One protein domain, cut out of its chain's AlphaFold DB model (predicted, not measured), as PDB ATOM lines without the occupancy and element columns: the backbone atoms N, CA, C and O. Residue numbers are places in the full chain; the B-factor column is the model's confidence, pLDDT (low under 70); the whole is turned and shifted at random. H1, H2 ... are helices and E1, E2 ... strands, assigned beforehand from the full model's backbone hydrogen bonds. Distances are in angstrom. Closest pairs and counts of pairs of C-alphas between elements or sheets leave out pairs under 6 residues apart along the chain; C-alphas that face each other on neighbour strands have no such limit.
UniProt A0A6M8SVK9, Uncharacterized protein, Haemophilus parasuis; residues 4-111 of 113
ATOM      1  N   LEU A   4     229.835 194.625 188.843       65.19
ATOM      2  CA  LEU A   4     229.107 195.287 189.918       65.19
ATOM      3  C   LEU A   4     228.210 196.436 189.414       65.19
ATOM      4  O   LEU A   4     227.052 196.524 189.811       65.19
ATOM      5  N   TYR A   5     228.673 197.234 188.443       65.62
ATOM      6  CA  TYR A   5     227.866 198.302 187.819       65.62
ATOM      7  C   TYR A   5     226.666 197.780 187.021       65.62
ATOM      8  O   TYR A   5     225.799 198.553 186.632       65.62
ATOM      9  N   ARG A   6     226.618 196.479 186.708       65.50
ATOM     10  CA  ARG A   6     225.442 195.871 186.066       65.50
ATOM     11  C   ARG A   6     224.382 195.453 187.080       65.50
ATOM     12  O   ARG A   6     223.245 195.221 186.684       65.50
ATOM     13  N   LEU A   7     224.774 195.293 188.342       65.06
ATOM     14  CA  LEU A   7     223.908 194.869 189.440       65.06
ATOM     15  C   LEU A   7     223.377 196.065 190.232       65.06
ATOM     16  O   LEU A   7     222.254 196.016 190.722       65.06
ATOM     17  N   ILE A   8     224.169 197.132 190.324       70.44
ATOM     18  CA  ILE A   8     223.778 198.402 190.928       70.44
ATOM     19  C   ILE A   8     223.223 199.301 189.819       70.44
ATOM     20  O   ILE A   8     223.911 199.550 188.831       70.44
ATOM     21  N   ASP A   9     221.998 199.815 189.969       68.19
ATOM     22  CA  ASP A   9     221.482 200.859 189.072       68.19
ATOM     23  C   ASP A   9     222.168 202.196 189.384       68.19
ATOM     24  O   ASP A   9     221.616 203.084 190.042       68.19
ATOM     25  N   THR A  10     223.405 202.351 188.922       64.75
ATOM     26  CA  THR A  10     224.230 203.531 189.206       64.75
ATOM     27  C   THR A  10     223.696 204.816 188.573       64.75
ATOM     28  O   THR A  10     224.268 205.877 188.797       64.75
ATOM     29  N   SER A  11     222.622 204.760 187.776       61.19
ATOM     30  CA  SER A  11     222.071 205.950 187.123       61.19
ATOM     31  C   SER A  11     221.238 206.827 188.062       61.19
ATOM     32  O   SER A  11     221.175 208.032 187.842       61.19
ATOM     33  N   ASN A  12     220.622 206.248 189.104       68.56
ATOM     34  CA  ASN A  12     219.750 206.982 190.034       68.56
ATOM     35  C   ASN A  12     219.811 206.505 191.497       68.56
ATOM     36  O   ASN A  12     219.071 207.031 192.327       68.56
ATOM     37  N   SER A  13     220.644 205.513 191.833       85.19
ATOM     38  CA  SER A  13     220.711 204.961 193.200       85.19
ATOM     39  C   SER A  13     221.957 205.370 193.992       85.19
ATOM     40  O   SER A  13     222.035 205.093 195.183       85.19
ATOM     41  N   VAL A  14     222.914 206.060 193.366       91.00
ATOM     42  CA  VAL A  14     224.201 206.438 193.974       91.00
ATOM     43  C   VAL A  14     224.445 207.938 193.879       91.00
ATOM     44  O   VAL A  14     223.864 208.622 193.033       91.00
ATOM     45  N   THR A  15     225.305 208.464 194.747       93.62
ATOM     46  CA  THR A  15     225.674 209.878 194.718       93.62
ATOM     47  C   THR A  15     226.423 210.249 193.440       93.62
ATOM     48  O   THR A  15     227.232 209.489 192.912       93.62
ATOM     49  N   HIS A  16     226.200 211.474 192.969       92.94
ATOM     50  CA  HIS A  16     226.901 212.043 191.816       92.94
ATOM     51  C   HIS A  16     228.407 212.247 192.063       92.94
ATOM     52  O   HIS A  16     229.149 212.434 191.104       92.94
ATOM     53  N   LYS A  17     228.850 212.199 193.327       95.06
ATOM     54  CA  LYS A  17     230.256 212.315 193.751       95.06
ATOM     55  C   LYS A  17     231.051 211.018 193.545       95.06
ATOM     56  O   LYS A  17     232.276 211.035 193.529       95.06
ATOM     57  N   LEU A  18     230.361 209.887 193.375       94.69
ATOM     58  CA  LEU A  18     230.966 208.558 193.345       94.69
ATOM     59  C   LEU A  18     232.054 208.393 192.261       94.69
ATOM     60  O   LEU A  18     233.111 207.866 192.600       94.69
ATOM     61  N   PRO A  19     231.894 208.887 191.015       93.62
ATOM     62  CA  PRO A  19     232.946 208.763 190.001       93.62
ATOM     63  C   PRO A  19     234.257 209.476 190.368       93.62
ATOM     64  O   PRO A  19     235.345 208.995 190.050       93.62
ATOM     65  N   GLU A  20     234.168 210.620 191.050       96.06
ATOM     66  CA  GLU A  20     235.343 211.357 191.533       96.06
ATOM     67  C   GLU A  20     236.057 210.558 192.629       96.06
ATOM     68  O   GLU A  20     237.275 210.389 192.595       96.06
ATOM     69  N   TRP A  21     235.289 209.992 193.560       97.25
ATOM     70  CA  TRP A  21     235.794 209.136 194.632       97.25
ATOM     71  C   TRP A  21     236.466 207.860 194.121       97.25
ATOM     72  O   TRP A  21     237.562 207.516 194.563       97.25
ATOM     73  N   GLU A  22     235.861 207.191 193.144       95.31
ATOM     74  CA  GLU A  22     236.444 206.022 192.481       95.31
ATOM     75  C   GLU A  22     237.763 206.372 191.783       95.31
ATOM     76  O   GLU A  22     238.738 205.633 191.911       95.31
ATOM     77  N   SER A  23     237.821 207.530 191.116       95.50
ATOM     78  CA  SER A  23     239.032 208.006 190.433       95.50
ATOM     79  C   SER A  23     240.183 208.282 191.407       95.50
ATOM     80  O   SER A  23     241.347 208.031 191.082       95.50
ATOM     81  N   ILE A  24     239.879 208.778 192.615       96.62
ATOM     82  CA  ILE A  24     240.874 208.896 193.689       96.62
ATOM     83  C   ILE A  24     241.390 207.499 194.046       96.62
ATOM     84  O   ILE A  24     242.594 207.268 193.980       96.62
ATOM     85  N   LEU A  25     240.507 206.558 194.394       97.31
ATOM     86  CA  LEU A  25     240.909 205.226 194.860       97.31
ATOM     87  C   LEU A  25     241.686 204.423 193.809       97.31
ATOM     88  O   LEU A  25     242.664 203.764 194.163       97.31
ATOM     89  N   GLU A  26     241.312 204.522 192.531       95.81
ATOM     90  CA  GLU A  26     242.028 203.890 191.411       95.81
ATOM     91  C   GLU A  26     243.491 204.346 191.355       95.81
ATOM     92  O   GLU A  26     244.407 203.531 191.216       95.81
ATOM     93  N   LYS A  27     243.746 205.642 191.561       95.69
ATOM     94  CA  LYS A  27     245.109 206.195 191.558       95.69
ATOM     95  C   LYS A  27     245.995 205.622 192.670       95.69
ATOM     96  O   LYS A  27     247.215 205.575 192.503       95.69
ATOM     97  N   TYR A  28     245.397 205.199 193.781       95.56
ATOM     98  CA  TYR A  28     246.096 204.616 194.928       95.56
ATOM     99  C   TYR A  28     245.974 203.087 195.003       95.56
ATOM    100  O   TYR A  28     246.434 202.498 195.981       95.56
ATOM    101  N   HIS A  29     245.399 202.438 193.984       96.25
ATOM    102  CA  HIS A  29     245.166 200.988 193.943       96.25
ATOM    103  C   HIS A  29     244.335 200.467 195.136       96.25
ATOM    104  O   HIS A  29     244.674 199.453 195.752       96.25
ATOM    105  N   ARG A  30     243.286 201.215 195.509       96.38
ATOM    106  CA  ARG A  30     242.359 200.918 196.622       96.38
ATOM    107  C   ARG A  30     240.911 200.755 196.160       96.38
ATOM    108  O   ARG A  30     239.968 201.079 196.887       96.38
ATOM    109  N   GLU A  31     240.730 200.309 194.926       94.75
ATOM    110  CA  GLU A  31     239.422 200.110 194.323       94.75
ATOM    111  C   GLU A  31     238.619 199.059 195.093       94.75
ATOM    112  O   GLU A  31     239.125 197.991 195.434       94.75
ATOM    113  N   VAL A  32     237.336 199.343 195.310       93.94
ATOM    114  CA  VAL A  32     236.411 198.382 195.912       93.94
ATOM    115  C   VAL A  32     236.083 197.285 194.905       93.94
ATOM    116  O   VAL A  32     235.646 197.544 193.778       93.94
ATOM    117  N   THR A  33     236.253 196.040 195.329       91.62
ATOM    118  CA  THR A  33     235.972 194.854 194.525       91.62
ATOM    119  C   THR A  33     234.547 194.347 194.731       91.62
ATOM    120  O   THR A  33     233.896 194.573 195.749       91.62
ATOM    121  N   GLU A  34     234.052 193.588 193.754       90.31
ATOM    122  CA  GLU A  34     232.732 192.959 193.849       90.31
ATOM    123  C   GLU A  34     232.641 191.956 195.012       90.31
ATOM    124  O   GLU A  34     231.600 191.852 195.657       90.31
ATOM    125  N   ASN A  35     233.733 191.247 195.308       92.81
ATOM    126  CA  ASN A  35     233.759 190.282 196.405       92.81
ATOM    127  C   ASN A  35     233.556 190.963 197.760       92.81
ATOM    128  O   ASN A  35     232.796 190.447 198.569       92.81
ATOM    129  N   GLU A  36     234.155 192.136 197.982       93.75
ATOM    130  CA  GLU A  36     233.971 192.897 199.225       93.75
ATOM    131  C   GLU A  36     232.507 193.304 199.427       93.75
ATOM    132  O   GLU A  36     231.963 193.164 200.524       93.75
ATOM    133  N   VAL A  37     231.827 193.731 198.358       93.38
ATOM    134  CA  VAL A  37     230.396 194.070 198.416       93.38
ATOM    135  C   VAL A  37     229.557 192.841 198.764       93.38
ATOM    136  O   VAL A  37     228.697 192.906 199.646       93.38
ATOM    137  N   TRP A  38     229.805 191.710 198.100       92.25
ATOM    138  CA  TRP A  38     229.074 190.470 198.366       92.25
ATOM    139  C   TRP A  38     229.345 189.897 199.752       92.25
ATOM    140  O   TRP A  38     228.431 189.344 200.371       92.25
ATOM    141  N   ASP A  39     230.573 190.037 200.242       94.06
ATOM    142  CA  ASP A  39     230.969 189.576 201.564       94.06
ATOM    143  C   ASP A  39     230.199 190.300 202.668       94.06
ATOM    144  O   ASP A  39     229.817 189.657 203.642       94.06
ATOM    145  N   ILE A  40     229.868 191.577 202.481       93.50
ATOM    146  CA  ILE A  40     228.989 192.315 203.398       93.50
ATOM    147  C   ILE A  40     227.519 191.959 203.152       93.50
ATOM    148  O   ILE A  40     226.769 191.675 204.087       93.50
ATOM    149  N   ALA A  41     227.088 191.929 201.889       93.06
ATOM    150  CA  ALA A  41     225.691 191.688 201.531       93.06
ATOM    151  C   ALA A  41     225.170 190.331 202.038       93.06
ATOM    152  O   ALA A  41     224.026 190.243 202.489       93.06
ATOM    153  N   LYS A  42     226.004 189.279 202.010       93.75
ATOM    154  CA  LYS A  42     225.632 187.925 202.467       93.75
ATOM    155  C   LYS A  42     225.400 187.827 203.980       93.75
ATOM    156  O   LYS A  42     224.760 186.881 204.431       93.75
ATOM    157  N   GLU A  43     225.936 188.766 204.758       93.31
ATOM    158  CA  GLU A  43     225.767 188.818 206.215       93.31
ATOM    159  C   GLU A  43     224.482 189.555 206.625       93.31
ATOM    160  O   GLU A  43     224.056 189.485 207.783       93.31
ATOM    161  N   SER A  44     223.831 190.236 205.675       87.81
ATOM    162  CA  SER A  44     222.610 190.992 205.928       87.81
ATOM    163  C   SER A  44     221.433 190.080 206.276       87.81
ATOM    164  O   SER A  44     221.151 189.082 205.611       87.81
ATOM    165  N   LYS A  45     220.694 190.461 207.323       89.50
ATOM    166  CA  LYS A  45     219.445 189.792 207.726       89.50
ATOM    167  C   LYS A  45     218.240 190.239 206.897       89.50
ATOM    168  O   LYS A  45     217.224 189.549 206.881       89.50
ATOM    169  N   GLU A  46     218.356 191.385 206.237       89.50
ATOM    170  CA  GLU A  46     217.343 191.976 205.361       89.50
ATOM    171  C   GLU A  46     217.881 192.072 203.930       89.50
ATOM    172  O   GLU A  46     219.067 191.838 203.693       89.50
ATOM    173  N   PHE A  47     217.019 192.406 202.966       85.06
ATOM    174  CA  PHE A  47     217.457 192.575 201.582       85.06
ATOM    175  C   PHE A  47     218.490 193.718 201.497       85.06
ATOM    176  O   PHE A  47     218.141 194.858 201.809       85.06
ATOM    177  N   PRO A  48     219.751 193.435 201.124       87.94
ATOM    178  CA  PRO A  48     220.809 194.431 201.180       87.94
ATOM    179  C   PRO A  48     220.658 195.458 200.055       87.94
ATOM    180  O   PRO A  48     220.469 195.100 198.893       87.94
ATOM    181  N   MET A  49     220.804 196.736 200.400       91.00
ATOM    182  CA  MET A  49     220.941 197.824 199.428       91.00
ATOM    183  C   MET A  49     222.391 197.856 198.934       91.00
ATOM    184  O   MET A  49     223.264 198.440 199.582       91.00
ATOM    185  N   LEU A  50     222.665 197.166 197.823       91.75
ATOM    186  CA  LEU A  50     224.022 196.994 197.285       91.75
ATOM    187  C   LEU A  50     224.681 198.337 196.936       91.75
ATOM    188  O   LEU A  50     225.880 198.503 197.145       91.75
ATOM    189  N   GLU A  51     223.893 199.308 196.477       91.62
ATOM    190  CA  GLU A  51     224.305 200.686 196.215       91.62
ATOM    191  C   GLU A  51     224.870 201.384 197.459       91.62
ATOM    192  O   GLU A  51     225.853 202.119 197.369       91.62
ATOM    193  N   ASN A  52     224.286 201.132 198.634       93.94
ATOM    194  CA  ASN A  52     224.741 201.722 199.889       93.94
ATOM    195  C   ASN A  52     225.968 200.985 200.412       93.94
ATOM    196  O   ASN A  52     226.905 201.626 200.871       93.94
ATOM    197  N   ILE A  53     226.004 199.656 200.297       95.06
ATOM    198  CA  ILE A  53     227.179 198.864 200.688       95.06
ATOM    199  C   ILE A  53     228.403 199.293 199.874       95.06
ATOM    200  O   ILE A  53     229.472 199.514 200.440       95.06
ATOM    201  N   TYR A  54     228.246 199.455 198.561       95.25
ATOM    202  CA  TYR A  54     229.336 199.889 197.699       95.25
ATOM    203  C   TYR A  54     229.837 201.293 198.057       95.25
ATOM    204  O   TYR A  54     231.032 201.482 198.272       95.25
ATOM    205  N   GLN A  55     228.932 202.265 198.198       95.56
ATOM    206  CA  GLN A  55     229.304 203.630 198.582       95.56
ATOM    207  C   GLN A  55     229.944 203.692 199.973       95.56
ATOM    208  O   GLN A  55     230.898 204.439 200.167       95.56
ATOM    209  N   MET A  56     229.468 202.882 200.922       96.62
ATOM    210  CA  MET A  56     230.076 202.751 202.246       96.62
ATOM    211  C   MET A  56     231.532 202.286 202.145       96.62
ATOM    212  O   MET A  56     232.401 202.891 202.766       96.62
ATOM    213  N   LEU A  57     231.808 201.250 201.346       97.38
ATOM    214  CA  LEU A  57     233.169 200.753 201.123       97.38
ATOM    215  C   LEU A  57     234.062 201.803 200.449       97.38
ATOM    216  O   LEU A  57     235.202 201.990 200.861       97.38
ATOM    217  N   VAL A  58     233.542 202.525 199.452       97.38
ATOM    218  CA  VAL A  58     234.288 203.596 198.772       97.38
ATOM    219  C   VAL A  58     234.650 204.718 199.745       97.38
ATOM    220  O   VAL A  58     235.814 205.106 199.830       97.38
ATOM    221  N   VAL A  59     233.679 205.215 200.515       97.94
ATOM    222  CA  VAL A  59     233.908 206.282 201.500       97.94
ATOM    223  C   VAL A  59     234.870 205.820 202.596       97.94
ATOM    224  O   VAL A  59     235.776 206.566 202.959       97.94
ATOM    225  N   HIS A  60     234.738 204.578 203.065       97.50
ATOM    226  CA  HIS A  60     235.661 204.005 204.041       97.50
ATOM    227  C   HIS A  60     237.097 203.923 203.500       97.50
ATOM    228  O   HIS A  60     238.040 204.324 204.180       97.50
ATOM    229  N   ASN A  61     237.282 203.472 202.256       97.94
ATOM    230  CA  ASN A  61     238.610 203.412 201.643       97.94
ATOM    231  C   ASN A  61     239.229 204.808 201.459       97.94
ATOM    232  O   ASN A  61     240.447 204.942 201.584       97.94
ATOM    233  N   LEU A  62     238.419 205.841 201.192       98.12
ATOM    234  CA  LEU A  62     238.879 207.234 201.121       98.12
ATOM    235  C   LEU A  62     239.310 207.777 202.483       98.12
ATOM    236  O   LEU A  62     240.342 208.438 202.572       98.12
ATOM    237  N   GLU A  63     238.549 207.487 203.535       97.44
ATOM    238  CA  GLU A  63     238.896 207.846 204.911       97.44
ATOM    239  C   GLU A  63     240.222 207.196 205.332       97.44
ATOM    240  O   GLU A  63     241.146 207.884 205.768       97.44
ATOM    241  N   MET A  64     240.367 205.890 205.098       97.25
ATOM    242  CA  MET A  64     241.613 205.170 205.375       97.25
ATOM    243  C   MET A  64     242.786 205.717 204.559       97.25
ATOM    244  O   MET A  64     243.882 205.888 205.088       97.25
ATOM    245  N   LEU A  65     242.565 206.024 203.277       97.12
ATOM    246  CA  LEU A  65     243.577 206.657 202.434       97.12
ATOM    247  C   LEU A  65     243.995 208.027 202.987       97.12
ATOM    248  O   LEU A  65     245.182 208.338 203.004       97.12
ATOM    249  N   PHE A  66     243.040 208.835 203.452       96.88
ATOM    250  CA  PHE A  66     243.327 210.139 204.039       96.88
ATOM    251  C   PHE A  66     244.219 210.016 205.280       96.88
ATOM    252  O   PHE A  66     245.224 210.722 205.392       96.88
ATOM    253  N   PHE A  67     243.893 209.096 206.192       96.44
ATOM    254  CA  PHE A  67     244.718 208.849 207.375       96.44
ATOM    255  C   PHE A  67     246.112 208.332 207.015       96.44
ATOM    256  O   PHE A  67     247.103 208.853 207.527       96.44
ATOM    257  N   ASP A  68     246.209 207.381 206.086       95.88
ATOM    258  CA  ASP A  68     247.494 206.821 205.657       95.88
ATOM    259  C   ASP A  68     248.407 207.883 205.021       95.88
ATOM    260  O   ASP A  68     249.607 207.926 205.301       95.88
ATOM    261  N   GLU A  69     247.851 208.772 204.193       95.62
ATOM    262  CA  GLU A  69     248.621 209.809 203.501       95.62
ATOM    263  C   GLU A  69     249.020 210.980 204.408       95.62
ATOM    264  O   GLU A  69     250.045 211.622 204.163       95.62
ATOM    265  N   THR A  70     248.235 211.282 205.444       95.62
ATOM    266  CA  THR A  70     248.506 212.405 206.363       95.62
ATOM    267  C   THR A  70     249.248 211.982 207.631       95.62
ATOM    268  O   THR A  70     249.887 212.815 208.282       95.62
ATOM    269  N   GLY A  71     249.192 210.697 207.989       95.50
ATOM    270  CA  GLY A  71     249.691 210.170 209.260       95.50
ATOM    271  C   GLY A  71     248.895 210.650 210.478       95.50
ATOM    272  O   GLY A  71     249.402 210.568 211.601       95.50
ATOM    273  N   LEU A  72     247.698 211.201 210.259       95.25
ATOM    274  CA  LEU A  72     246.752 211.575 211.307       95.25
ATOM    275  C   LEU A  72     245.925 210.362 211.743       95.25
ATOM    276  O   LEU A  72     245.916 209.320 211.088       95.25
ATOM    277  N   ASN A  73     245.202 210.518 212.842       94.06
ATOM    278  CA  ASN A  73     244.192 209.567 213.298       94.06
ATOM    279  C   ASN A  73     242.866 210.278 213.623       94.06
ATOM    280  O   ASN A  73     242.756 211.501 213.532       94.06
ATOM    281  N   GLU A  74     241.859 209.500 214.019       90.75
ATOM    282  CA  GLU A  74     240.508 209.981 214.347       90.75
ATOM    283  C   GLU A  74     240.462 211.019 215.491       90.75
ATOM    284  O   GLU A  74     239.497 211.778 215.590       90.75
ATOM    285  N   GLU A  75     241.476 211.083 216.361       93.19
ATOM    286  CA  GLU A  75     241.564 212.092 217.428       93.19
ATOM    287  C   GLU A  75     242.119 213.434 216.920       93.19
ATOM    288  O   GLU A  75     241.841 214.480 217.514       93.19
ATOM    289  N   ASP A  76     242.886 213.423 215.824       93.81
ATOM    290  CA  ASP A  76     243.530 214.617 215.265       93.81
ATOM    291  C   ASP A  76     242.590 215.436 214.371       93.81
ATOM    292  O   ASP A  76     242.746 216.655 214.248       93.81
ATOM    293  N   ILE A  77     241.632 214.775 213.714       94.94
ATOM    294  CA  ILE A  77     240.758 215.390 212.714       94.94
ATOM    295  C   ILE A  77     239.356 214.795 212.757       94.94
ATOM    296  O   ILE A  77     239.154 213.595 212.920       94.94
ATOM    297  N   LYS A  78     238.359 215.658 212.566       94.75
ATOM    298  CA  LYS A  78     236.965 215.240 212.516       94.75
ATOM    299  C   LYS A  78     236.580 214.843 211.093       94.75
ATOM    300  O   LYS A  78     236.450 215.715 210.234       94.75
ATOM    301  N   ILE A  79     236.317 213.559 210.886       95.94
ATOM    302  CA  ILE A  79     235.694 213.039 209.665       95.94
ATOM    303  C   ILE A  79     234.238 212.673 209.973       95.94
ATOM    304  O   ILE A  79     233.920 212.124 211.028       95.94
ATOM    305  N   PHE A  80     233.327 213.052 209.082       96.56
ATOM    306  CA  PHE A  80     231.921 212.668 209.137       96.56
ATOM    307  C   PHE A  80     231.521 212.004 207.824       96.56
ATOM    308  O   PHE A  80     231.778 212.535 206.745       96.56
ATOM    309  N   THR A  81     230.846 210.864 207.930       96.75
ATOM    310  CA  THR A  81     230.369 210.086 206.789       96.75
ATOM    311  C   THR A  81     228.868 209.848 206.913       96.75
ATOM    312  O   THR A  81     228.330 209.638 208.004       96.75
ATOM    313  N   TRP A  82     228.166 209.906 205.785       97.12
ATOM    314  CA  TRP A  82     226.742 209.589 205.704       97.12
ATOM    315  C   TRP A  82     226.462 208.867 204.395       97.12
ATOM    316  O   TRP A  82     226.814 209.384 203.341       97.12
ATOM    317  N   ILE A  83     225.847 207.684 204.458       96.31
ATOM    318  CA  ILE A  83     225.568 206.847 203.286       96.31
ATOM    319  C   ILE A  83     224.059 206.718 203.106       96.31
ATOM    320  O   ILE A  83     223.388 206.110 203.942       96.31
ATOM    321  N   ASN A  84     223.520 207.272 202.019       93.94
ATOM    322  CA  ASN A  84     222.094 207.182 201.714       93.94
ATOM    323  C   ASN A  84     221.805 207.386 200.219       93.94
ATOM    324  O   ASN A  84     221.247 208.401 199.795       93.94
ATOM    325  N   GLY A  85     222.179 206.404 199.403       92.19
ATOM    326  CA  GLY A  85     221.934 206.417 197.967       92.19
ATOM    327  C   GLY A  85     222.517 207.669 197.313       92.19
ATOM    328  O   GLY A  85     223.718 207.916 197.403       92.19
ATOM    329  N   ILE A  86     221.656 208.481 196.697       93.31
ATOM    330  CA  ILE A  86     222.033 209.750 196.056       93.31
ATOM    331  C   ILE A  86     222.608 210.798 197.028       93.31
ATOM    332  O   ILE A  86     223.378 211.664 196.605       93.31
ATOM    333  N   ASP A  87     222.252 210.713 198.309       94.56
ATOM    334  CA  ASP A  87     222.588 211.675 199.362       94.56
ATOM    335  C   ASP A  87     223.675 211.099 200.276       94.56
ATOM    336  O   ASP A  87     223.449 210.748 201.433       94.56
ATOM    337  N   THR A  88     224.861 210.918 199.698       96.38
ATOM    338  CA  THR A  88     226.038 210.368 200.375       96.38
ATOM    339  C   THR A  88     227.108 211.454 200.541       96.38
ATOM    340  O   THR A  88     227.357 212.246 199.624       96.38
ATOM    341  N   HIS A  89     227.744 211.501 201.713       97.44
ATOM    342  CA  HIS A  89     228.720 212.526 202.089       97.44
ATOM    343  C   HIS A  89     229.977 211.933 202.721       97.44
ATOM    344  O   HIS A  89     229.903 211.021 203.548       97.44
ATOM    345  N   LEU A  90     231.107 212.548 202.376       98.06
ATOM    346  CA  LEU A  90     232.388 212.440 203.059       98.06
ATOM    347  C   LEU A  90     232.801 213.863 203.427       98.06
ATOM    348  O   LEU A  90     233.094 214.663 202.546       98.06
ATOM    349  N   VAL A  91     232.797 214.187 204.715       97.75
ATOM    350  CA  VAL A  91     233.127 215.521 205.218       97.75
ATOM    351  C   VAL A  91     234.400 215.435 206.041       97.75
ATOM    352  O   VAL A  91     234.422 214.745 207.061       97.75
ATOM    353  N   ILE A  92     235.441 216.153 205.629       97.00
ATOM    354  CA  ILE A  92     236.741 216.185 206.305       97.00
ATOM    355  C   ILE A  92     236.932 217.584 206.881       97.00
ATOM    356  O   ILE A  92     236.964 218.562 206.144       97.00
ATOM    357  N   ASP A  93     237.014 217.691 208.210       94.94
ATOM    358  CA  ASP A  93     237.182 218.971 208.919       94.94
ATOM    359  C   ASP A  93     236.125 220.037 208.548       94.94
ATOM    360  O   ASP A  93     236.373 221.238 208.530       94.94
ATOM    361  N   GLY A  94     234.901 219.584 208.263       94.75
ATOM    362  CA  GLY A  94     233.780 220.449 207.889       94.75
ATOM    363  C   GLY A  94     233.636 220.718 206.389       94.75
ATOM    364  O   GLY A  94     232.598 221.253 205.998       94.75
ATOM    365  N   ASP A  95     234.593 220.290 205.563       95.81
ATOM    366  CA  ASP A  95     234.538 220.422 204.105       95.81
ATOM    367  C   ASP A  95     233.960 219.139 203.475       95.81
ATOM    368  O   ASP A  95     234.499 218.049 203.664       95.81
ATOM    369  N   ASP A  96     232.833 219.246 202.756       96.75
ATOM    370  CA  ASP A  96     232.236 218.125 202.006       96.75
ATOM    371  C   ASP A  96     233.059 217.863 200.743       96.75
ATOM    372  O   ASP A  96     233.142 218.714 199.860       96.75
ATOM    373  N   ILE A  97     233.672 216.686 200.669       97.69
ATOM    374  CA  ILE A  97     234.562 216.298 199.584       97.69
ATOM    375  C   ILE A  97     233.729 215.767 198.422       97.69
ATOM    376  O   ILE A  97     233.212 214.645 198.454       97.69
ATOM    377  N   THR A  98     233.619 216.563 197.366       95.88
ATOM    378  CA  THR A  98     232.797 216.256 196.188       95.88
ATOM    379  C   THR A  98     233.615 215.950 194.940       95.88
ATOM    380  O   THR A  98     233.111 215.283 194.038       95.88
ATOM    381  N   THR A  99     234.873 216.392 194.897       96.44
ATOM    382  CA  THR A  99     235.767 216.245 193.740       96.44
ATOM    383  C   THR A  99     237.134 215.681 194.115       96.44
ATOM    384  O   THR A  99     237.578 215.769 195.264       96.44
ATOM    385  N   TYR A 100     237.847 215.163 193.112       94.44
ATOM    386  CA  TYR A 100     239.248 214.769 193.244       94.44
ATOM    387  C   TYR A 100     240.120 215.907 193.797       94.44
ATOM    388  O   TYR A 100     240.941 215.678 194.683       94.44
ATOM    389  N   GLN A 101     239.950 217.138 193.295       95.75
ATOM    390  CA  GLN A 101     240.792 218.267 193.704       95.75
ATOM    391  C   GLN A 101     240.569 218.638 195.172       95.75
ATOM    392  O   GLN A 101     241.546 218.835 195.885       95.75
ATOM    393  N   GLU A 102     239.320 218.657 195.642       97.31
ATOM    394  CA  GLU A 102     239.008 218.932 197.053       97.31
ATOM    395  C   GLU A 102     239.656 217.909 197.992       97.31
ATOM    396  O   GLU A 102     240.166 218.278 199.048       97.31
ATOM    397  N   PHE A 103     239.709 216.632 197.597       97.06
ATOM    398  CA  PHE A 103     240.408 215.614 198.381       97.06
ATOM    399  C   PHE A 103     241.922 215.859 198.426       97.06
ATOM    400  O   PHE A 103     242.532 215.740 199.487       97.06
ATOM    401  N   ILE A 104     242.542 216.224 197.298       95.56
ATOM    402  CA  ILE A 104     243.976 216.555 197.259       95.56
ATOM    403  C   ILE A 104     244.283 217.806 198.082       95.56
ATOM    404  O   ILE A 104     245.238 217.795 198.852       95.56
ATOM    405  N   ASP A 105     243.459 218.845 197.979       96.00
ATOM    406  CA  ASP A 105     243.615 220.067 198.768       96.00
ATOM    407  C   ASP A 105     243.505 219.762 200.272       96.00
ATOM    408  O   ASP A 105     244.283 220.282 201.079       96.00
ATOM    409  N   ALA A 106     242.585 218.867 200.656       95.94
ATOM    410  CA  ALA A 106     242.470 218.384 202.027       95.94
ATOM    411  C   ALA A 106     243.722 217.607 202.469       95.94
ATOM    412  O   ALA A 106     244.215 217.841 203.573       95.94
ATOM    413  N   LEU A 107     244.279 216.727 201.630       95.56
ATOM    414  CA  LEU A 107     245.542 216.045 201.938       95.56
ATOM    415  C   LEU A 107     246.673 217.054 202.145       95.56
ATOM    416  O   LEU A 107     247.338 217.011 203.176       95.56
ATOM    417  N   ASP A 108     246.872 217.978 201.208       94.75
ATOM    418  CA  ASP A 108     247.965 218.954 201.245       94.75
ATOM    419  C   ASP A 108     247.872 219.890 202.461       94.75
ATOM    420  O   ASP A 108     248.899 220.269 203.029       94.75
ATOM    421  N   LYS A 109     246.655 220.211 202.924       94.31
ATOM    422  CA  LYS A 109     246.420 220.974 204.165       94.31
ATOM    423  C   LYS A 109     246.980 220.269 205.408       94.31
ATOM    424  O   LYS A 109     247.386 220.945 206.353       94.31
ATOM    425  N   TYR A 110     246.994 218.936 205.416       93.31
ATOM    426  CA  TYR A 110     247.288 218.121 206.601       93.31
ATOM    427  C   TYR A 110     248.566 217.280 206.502       93.31
ATOM    428  O   TYR A 110     249.080 216.819 207.526       93.31
ATOM    429  N   LYS A 111     249.115 217.101 205.301       90.19
ATOM    430  CA  LYS A 111     250.340 216.339 205.071       90.19
ATOM    431  C   LYS A 111     251.523 217.056 205.717       90.19
ATOM    432  O   LYS A 111     251.844 218.195 205.386       90.19
TER     433      LYS A 111
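What this domain is: This is residues 4 to 111 of the 113 residues of an uncharacterized protein of Haemophilus parasuis (UniProt A0A6M8SVK9). A small two-stranded hairpin, E1 and E2, packs along one long helix, H4, which runs through the middle of the domain. H2 crosses H4 on another side, H3 crosses its beginning, H5 meets its last residues, and the short H1 lies near its beginning, while residues 42 to 47 stick out. The printed part has 108 residues, with five named helices and two named strands in the order H1 H2 H3 H4 E1 E2 H5; the sheet E1 - E2 is antiparallel and the class is mostly helix. The whole is compact, with a radius of gyration of the C-alphas of 13.9 A, and elongated, with spans of 40 by 26 by 25 A.

Where its parts are: E1 is residues 79 to 82, 10.4 A long, and E2 residues 89 to 92, 9.8 A. H4, residues 50 to 70, is 30.3 A long, from C-alpha 50 at (224.022, 196.994, 197.285) to C-alpha 70 at (248.506, 212.405, 206.363). H2 is residues 18 to 27, 14.4 A; H3 residues 34 to 41, 10.5 A; H1 residues 4 to 7, 5.2 A. H5, residues 100 to 110, is 15.9 A long and ends with C-alpha 110 at (247.288, 218.121, 206.601).

How they stand to each other: E1 and E2 form an antiparallel hairpin at 175 degrees, with N 80 and O 91 at 2.9 A and N 91 and O 80 at 2.8 A, within hydrogen-bond range. Residues 91 to 92 of E2 also pair, antiparallel, with residues 95 to 96. The closest C-alphas of H4 and E2 are those of Val 59 and Leu 90, 6.5 A apart. H4 is the hub, and the helix packing is mostly crossed: no touching pair of helices is at a shallow tilt. With residues 55 to 62 alone H4 touches H2 at a steep tilt of 46 degrees, the same way, closest at the C-alphas of Leu 25 and Leu 62, 6.9 A. With residues 50 to 57 alone it touches H3, opposite ways at a steep tilt of 68 degrees, only just short of about perpendicular; the closest C-alphas are those of Val 37 and Tyr 54, 6.0 A. With residues 66 to 70 alone it touches H5, the same way at a steep tilt of 36 degrees, only just past shallow; the C-alphas of Thr 70 and Tyr 110 come closest, 5.8 A. H5 also touches H2, with the C-alphas of Glu 20 and Tyr 100 closest at 5.5 A. H1 and H4 are near each other; H1 and H5 are apart. Every O i to N i+4 pair is within hydrogen-bond range in H2, H3 and H4, and 6 of 7 in H5; H1 is too short for such a pair.

The domain as a whole: The two C-alphas farthest apart are those of Lys 45 and Lys 109, 41.4 A. The printed part has no cut, and no link is long. Mean pLDDT of the printed part is 92.3; residues 4 to 7 and 9 to 12 are under 70.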